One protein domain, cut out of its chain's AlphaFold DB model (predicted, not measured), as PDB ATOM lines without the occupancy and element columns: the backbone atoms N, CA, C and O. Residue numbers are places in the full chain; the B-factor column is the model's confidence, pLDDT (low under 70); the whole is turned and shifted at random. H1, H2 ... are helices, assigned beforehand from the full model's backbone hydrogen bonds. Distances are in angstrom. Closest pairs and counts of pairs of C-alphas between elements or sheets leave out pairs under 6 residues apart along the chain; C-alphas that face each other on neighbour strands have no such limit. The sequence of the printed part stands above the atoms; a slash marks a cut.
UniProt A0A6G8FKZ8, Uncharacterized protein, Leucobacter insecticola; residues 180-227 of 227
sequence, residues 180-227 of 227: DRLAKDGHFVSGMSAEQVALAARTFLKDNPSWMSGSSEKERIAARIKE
ATOM      1  N   ASP A 180      71.593  38.806  54.730       94.94
ATOM      2  CA  ASP A 180      72.937  38.327  55.068       94.94
ATOM      3  C   ASP A 180      72.890  37.115  55.999       94.94
ATOM      4  O   ASP A 180      73.661  36.171  55.833       94.94
ATOM      5  N   ARG A 181      71.980  37.118  56.977       95.12
ATOM      6  CA  ARG A 181      71.766  35.997  57.900       95.12
ATOM      7  C   ARG A 181      71.225  34.783  57.149       95.12
ATOM      8  O   ARG A 181      71.718  33.680  57.352       95.12
ATOM      9  N   LEU A 182      70.281  34.995  56.233       93.00
ATOM     10  CA  LEU A 182      69.775  33.939  55.351       93.00
ATOM     11  C   LEU A 182      70.881  33.356  54.463       93.00
ATOM     12  O   LEU A 182      71.011  32.137  54.379       93.00
ATOM     13  N   ALA A 183      71.709  34.207  53.851       92.88
ATOM     14  CA  ALA A 183      72.811  33.765  53.005       92.88
ATOM     15  C   ALA A 183      73.874  32.995  53.800       92.88
ATOM     16  O   ALA A 183      74.340  31.946  53.360       92.88
ATOM     17  N   LYS A 184      74.223  33.469  55.003       95.06
ATOM     18  CA  LYS A 184      75.153  32.774  55.907       95.06
ATOM     19  C   LYS A 184      74.665  31.382  56.285       95.06
ATOM     20  O   LYS A 184      75.491  30.478  56.331       95.06
ATOM     21  N   ASP A 185      73.357  31.219  56.461       91.88
ATOM     22  CA  ASP A 185      72.704  29.949  56.793       91.88
ATOM     23  C   ASP A 185      72.402  29.071  55.559       91.88
ATOM     24  O   ASP A 185      71.793  28.007  55.678       91.88
ATOM     25  N   GLY A 186      72.815  29.486  54.357       90.25
ATOM     26  CA  GLY A 186      72.629  28.692  53.141       90.25
ATOM     27  C   GLY A 186      71.201  28.703  52.593       90.25
ATOM     28  O   GLY A 186      70.784  27.754  51.922       90.25
ATOM     29  N   HIS A 187      70.431  29.752  52.884       90.12
ATOM     30  CA  HIS A 187      69.080  29.945  52.368       90.12
ATOM     31  C   HIS A 187      69.062  30.975  51.237       90.12
ATOM     32  O   HIS A 187      69.650  32.043  51.340       90.12
ATOM     33  N   PHE A 188      68.339  30.660  50.170       89.56
ATOM     34  CA  PHE A 188      68.088  31.533  49.031       89.56
ATOM     35  C   PHE A 188      66.788  32.299  49.239       89.56
ATOM     36  O   PHE A 188      65.765  31.699  49.583       89.56
ATOM     37  N   VAL A 189      66.820  33.607  48.992       89.31
ATOM     38  CA  VAL A 189      65.657  34.490  49.105       89.31
ATOM     39  C   VAL A 189      65.585  35.445  47.917       89.31
ATOM     40  O   VAL A 189      66.612  35.910  47.423       89.31
ATOM     41  N   SER A 190      64.368  35.749  47.458       86.50
ATOM     42  CA  SER A 190      64.139  36.799  46.458       86.50
ATOM     43  C   SER A 190      64.754  38.132  46.906       86.50
ATOM     44  O   SER A 190      64.500  38.584  48.018       86.50
ATOM     45  N   GLY A 191      65.522  38.785  46.032       87.44
ATOM     46  CA  GLY A 191      66.152  40.083  46.320       87.44
ATOM     47  C   GLY A 191      67.593  40.011  46.840       87.44
ATOM     48  O   GLY A 191      68.176  41.053  47.119       87.44
ATOM     49  N   MET A 192      68.186  38.817  46.943       91.44
ATOM     50  CA  MET A 192      69.616  38.677  47.236       91.44
ATOM     51  C   MET A 192      70.509  39.220  46.109       91.44
ATOM     52  O   MET A 192      70.220  39.042  44.925       91.44
ATOM     53  N   SER A 193      71.635  39.822  46.497       95.25
ATOM     54  CA  SER A 193      72.761  40.161  45.615       95.25
ATOM     55  C   SER A 193      73.493  38.913  45.107       95.25
ATOM     56  O   SER A 193      73.348  37.819  45.659       95.25
ATOM     57  N   ALA A 194      74.324  39.070  44.073       93.00
ATOM     58  CA  ALA A 194      75.129  37.973  43.537       93.00
ATOM     59  C   ALA A 194      76.083  37.391  44.598       93.00
ATOM     60  O   ALA A 194      76.241  36.173  44.693       93.00
ATOM     61  N   GLU A 195      76.661  38.247  45.441       94.44
ATOM     62  CA  GLU A 195      77.556  37.873  46.534       94.44
ATOM     63  C   GLU A 195      76.821  37.062  47.607       94.44
ATOM     64  O   GLU A 195      77.325  36.033  48.068       94.44
ATOM     65  N   GLN A 196      75.606  37.483  47.972       95.06
ATOM     66  CA  GLN A 196      74.750  36.757  48.914       95.06
ATOM     67  C   GLN A 196      74.317  35.402  48.350       95.06
ATOM     68  O   GLN A 196      74.378  34.401  49.063       95.06
ATOM     69  N   VAL A 197      73.947  35.335  47.067       90.94
ATOM     70  CA  VAL A 197      73.608  34.068  46.398       90.94
ATOM     71  C   VAL A 197      74.809  33.122  46.382       90.94
ATOM     72  O   VAL A 197      74.660  31.939  46.694       90.94
ATOM     73  N   ALA A 198      76.005  33.626  46.070       89.31
ATOM     74  CA  ALA A 198      77.226  32.828  46.093       89.31
ATOM     75  C   ALA A 198      77.522  32.301  47.504       89.31
ATOM     76  O   ALA A 198      77.795  31.113  47.675       89.31
ATOM     77  N   LEU A 199      77.417  33.150  48.532       92.94
ATOM     78  CA  LEU A 199      77.577  32.733  49.924       92.94
ATOM     79  C   LEU A 199      76.559  31.653  50.316       92.94
ATOM     80  O   LEU A 199      76.967  30.607  50.823       92.94
ATOM     81  N   ALA A 200      75.277  31.866  50.006       90.31
ATOM     82  CA  ALA A 200      74.202  30.915  50.272       90.31
ATOM     83  C   ALA A 200      74.468  29.558  49.614       90.31
ATOM     84  O   ALA A 200      74.378  28.523  50.269       90.31
ATOM     85  N   ALA A 201      74.874  29.551  48.341       86.81
ATOM     86  CA  ALA A 201      75.207  28.328  47.621       86.81
ATOM     87  C   ALA A 201      76.387  27.583  48.256       86.81
ATOM     88  O   ALA A 201      76.315  26.367  48.447       86.81
ATOM     89  N   ARG A 202      77.453  28.300  48.639       87.94
ATOM     90  CA  ARG A 202      78.613  27.690  49.305       87.94
ATOM     91  C   ARG A 202      78.226  27.052  50.639       87.94
ATOM     92  O   ARG A 202      78.653  25.928  50.897       87.94
ATOM     93  N   THR A 203      77.437  27.728  51.476       88.81
ATOM     94  CA  THR A 203      76.965  27.151  52.747       88.81
ATOM     95  C   THR A 203      76.027  25.971  52.499       88.81
ATOM     96  O   THR A 203      76.248  24.892  53.041       88.81
ATOM     97  N   PHE A 204      75.039  26.125  51.615       86.88
ATOM     98  CA  PHE A 204      74.078  25.071  51.295       86.88
ATOM     99  C   PHE A 204      74.767  23.768  50.879       86.88
ATOM    100  O   PHE A 204      74.397  22.696  51.359       86.88
ATOM    101  N   LEU A 205      75.773  23.849  50.004       83.75
ATOM    102  CA  LEU A 205      76.499  22.680  49.510       83.75
ATOM    103  C   LEU A 205      77.328  22.009  50.609       83.75
ATOM    104  O   LEU A 205      77.362  20.781  50.659       83.75
ATOM    105  N   LYS A 206      77.932  22.779  51.526       83.75
ATOM    106  CA  LYS A 206      78.621  22.223  52.707       83.75
ATOM    107  C   LYS A 206      77.670  21.387  53.564       83.75
ATOM    108  O   LYS A 206      78.033  20.286  53.970       83.75
ATOM    109  N   ASP A 207      76.449  21.874  53.758       81.88
ATOM    110  CA  ASP A 207      75.444  21.220  54.601       81.88
ATOM    111  C   ASP A 207      74.681  20.096  53.879       81.88
ATOM    112  O   ASP A 207      73.984  19.304  54.513       81.88
ATOM    113  N   ASN A 208      74.781  20.015  52.548       78.19
ATOM    114  CA  ASN A 208      74.053  19.052  51.716       78.19
ATOM    115  C   ASN A 208      75.005  18.323  50.747       78.19
ATOM    116  O   ASN A 208      74.822  18.392  49.531       78.19
ATOM    117  N   PRO A 209      76.011  17.579  51.249       71.06
ATOM    118  CA  PRO A 209      77.067  17.000  50.417       71.06
ATOM    119  C   PRO A 209      76.581  15.943  49.416       71.06
ATOM    120  O   PRO A 209      77.262  15.679  48.426       71.06
ATOM    121  N   SER A 210      75.396  15.363  49.635       73.75
ATOM    122  CA  SER A 210      74.738  14.455  48.689       73.75
ATOM    123  C   SER A 210      74.357  15.135  47.372       73.75
ATOM    124  O   SER A 210      74.359  14.482  46.337       73.75
ATOM    125  N   TRP A 211      74.124  16.451  47.370       66.81
ATOM    126  CA  TRP A 211      73.892  17.222  46.143       66.81
ATOM    127  C   TRP A 211      75.153  17.368  45.280       66.81
ATOM    128  O   TRP A 211      75.071  17.818  44.145       66.81
ATOM    129  N   MET A 212      76.317  16.960  45.797       63.00
ATOM    130  CA  MET A 212      77.594  16.955  45.079       63.00
ATOM    131  C   MET A 212      78.002  15.553  44.579       63.00
ATOM    132  O   MET A 212      79.157  15.355  44.185       63.00
ATOM    133  N   SER A 213      77.120  14.543  44.623       53.09
ATOM    134  CA  SER A 213      77.452  13.185  44.165       53.09
ATOM    135  C   SER A 213      77.354  13.053  42.637       53.09
ATOM    136  O   SER A 213      76.341  12.622  42.094       53.09
ATOM    137  N   GLY A 214      78.442  13.420  41.958       56.94
ATOM    138  CA  GLY A 214      78.692  13.247  40.524       56.94
ATOM    139  C   GLY A 214      80.117  13.721  40.223       56.94
ATOM    140  O   GLY A 214      80.440  14.895  40.389       56.94
ATOM    141  N   SER A 215      81.019  12.800  39.888       53.06
ATOM    142  CA  SER A 215      82.480  12.931  40.036       53.06
ATOM    143  C   SER A 215      83.214  13.849  39.038       53.06
ATOM    144  O   SER A 215      84.423  13.734  38.895       53.06
ATOM    145  N   SER A 216      82.538  14.803  38.399       58.12
ATOM    146  CA  SER A 216      83.177  15.890  37.626       58.12
ATOM    147  C   SER A 216      82.817  17.290  38.141       58.12
ATOM    148  O   SER A 216      83.553  18.255  37.933       58.12
ATOM    149  N   GLU A 217      81.706  17.414  38.867       56.44
ATOM    150  CA  GLU A 217      81.200  18.686  39.385       56.44
ATOM    151  C   GLU A 217      81.711  18.972  40.803       56.44
ATOM    152  O   GLU A 217      81.917  20.126  41.176       56.44
ATOM    153  N   LYS A 218      82.049  17.912  41.550       56.16
ATOM    154  CA  LYS A 218      82.631  17.973  42.900       56.16
ATOM    155  C   LYS A 218      83.947  18.766  42.944       56.16
ATOM    156  O   LYS A 218      84.144  19.557  43.861       56.16
ATOM    157  N   GLU A 219      84.814  18.610  41.940       58.88
ATOM    158  CA  GLU A 219      86.080  19.357  41.823       58.88
ATOM    159  C   GLU A 219      85.864  20.807  41.364       58.88
ATOM    160  O   GLU A 219      86.488  21.723  41.900       58.88
ATOM    161  N   ARG A 220      84.924  21.045  40.438       56.97
ATOM    162  CA  ARG A 220      84.570  22.393  39.949       56.97
ATOM    163  C   ARG A 220      83.900  23.258  41.018       56.97
ATOM    164  O   ARG A 220      84.192  24.445  41.126       56.97
ATOM    165  N   ILE A 221      83.022  22.665  41.821       56.12
ATOM    166  CA  ILE A 221      82.366  23.325  42.952       56.12
ATOM    167  C   ILE A 221      83.363  23.541  44.095       56.12
ATOM    168  O   ILE A 221      83.412  24.635  44.647       56.12
ATOM    169  N   ALA A 222      84.207  22.553  44.420       58.19
ATOM    170  CA  ALA A 222      85.258  22.725  45.424       58.19
ATOM    171  C   ALA A 222      86.263  23.828  45.045       58.19
ATOM    172  O   ALA A 222      86.752  24.521  45.935       58.19
ATOM    173  N   ALA A 223      86.537  24.025  43.750       57.56
ATOM    174  CA  ALA A 223      87.329  25.149  43.252       57.56
ATOM    175  C   ALA A 223      86.602  26.497  43.434       57.56
ATOM    176  O   ALA A 223      87.193  27.426  43.970       57.56
ATOM    177  N   ARG A 224      85.303  26.585  43.107       53.91
ATOM    178  CA  ARG A 224      84.478  27.802  43.290       53.91
ATOM    179  C   ARG A 224      84.143  28.151  44.745       53.91
ATOM    180  O   ARG A 224      83.772  29.282  45.028       53.91
ATOM    181  N   ILE A 225      84.227  27.194  45.670       53.41
ATOM    182  CA  ILE A 225      84.057  27.439  47.114       53.41
ATOM    183  C   ILE A 225      85.324  28.066  47.733       53.41
ATOM    184  O   ILE A 225      85.226  28.677  48.796       53.41
ATOM    185  N   LYS A 226      86.497  27.890  47.106       52.59
ATOM    186  CA  LYS A 226      87.791  28.398  47.598       52.59
ATOM    187  C   LYS A 226      88.126  29.827  47.145       52.59
ATOM    188  O   LYS A 226      89.060  30.394  47.705       52.59
ATOM    189  N   GLU A 227      87.385  30.376  46.182       44.66
ATOM    190  CA  GLU A 227      87.365  31.807  45.820       44.66
ATOM    191  C   GLU A 227      86.295  32.563  46.628       44.66
ATOM    192  O   GLU A 227      86.597  33.691  47.072       44.66
TER     193      GLU A 227
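AT A GLANCE: This is residues 180 to 227 of the 227 residues of an uncharacterized protein of Leucobacter insecticola (UniProt A0A6G8FKZ8). One longer helix, H2, forms the middle, with the short H1 packed on one side of it; past the far end of H2 the chain turns through the very short H3 and folds back as H4, on the other side of H2 from H1. This folded-back part is loosely set: H4 touches no helix and comes near H2 with one pair of C-alphas within 8 A, those of Arg 202 and Ile 225. The printed part has 48 residues with four named helices, H1, H2, H3 and H4 in chain order, and no named strand; its class is all helix. It is only just compact, close to loose, with a radius of gyration of the C-alphas of 11.0 A, and elongated, spanning 32 by 20 by 15 A.

HOW THE PARTS SIT: H1, residues 180 to 184, and H2, residues 194 to 207, touch, and their closest C-alphas, those of Ala 183 and Ala 200, are 4.2 A apart. H3, residues 209 to 212, is close to H2 but not clearly touching, the closest C-alphas being those of Leu 205 and Trp 211 at 6.9 A. H4, residues 217 to 225, is close to H3 but not clearly touching, with the C-alphas of Met 212 and Lys 218 closest at 5.6 A. H4 is also close to H2 but not clearly touching: their closest C-alphas, those of Arg 202 and Ile 225, are 5.9 A apart. H2 and H4 stand at a steep tilt of 54 degrees and run opposite ways. H1 is apart from H3 and H4. In H1, H2 and H4 every O i to N i+4 pair is within hydrogen-bond range; H3 is too short for such a pair.

IN THESE COORDINATES: H1 begins at C-alpha 180, (72.937, 38.327, 55.068), and measures 6.0 A from first to last C-alpha. H2 measures 20.1 A and ends at C-alpha 207, (75.444, 21.220, 54.601). H3 measures 5.4 A. H4 measures 12.0 A and ends at C-alpha 225, (84.057, 27.439, 47.114).

THE WHOLE: The two C-alphas farthest apart, those of Gly 191 and Ser 215, are 32.3 A apart. The printed part has no cut and ends at the chain's last residue, Glu 227. The links H2 to H3 and H3 to H4 are tight, and H1 to H2 is short; no link is long. Mean pLDDT of the printed part is 77.2, and residues 211 to 227 are under 70.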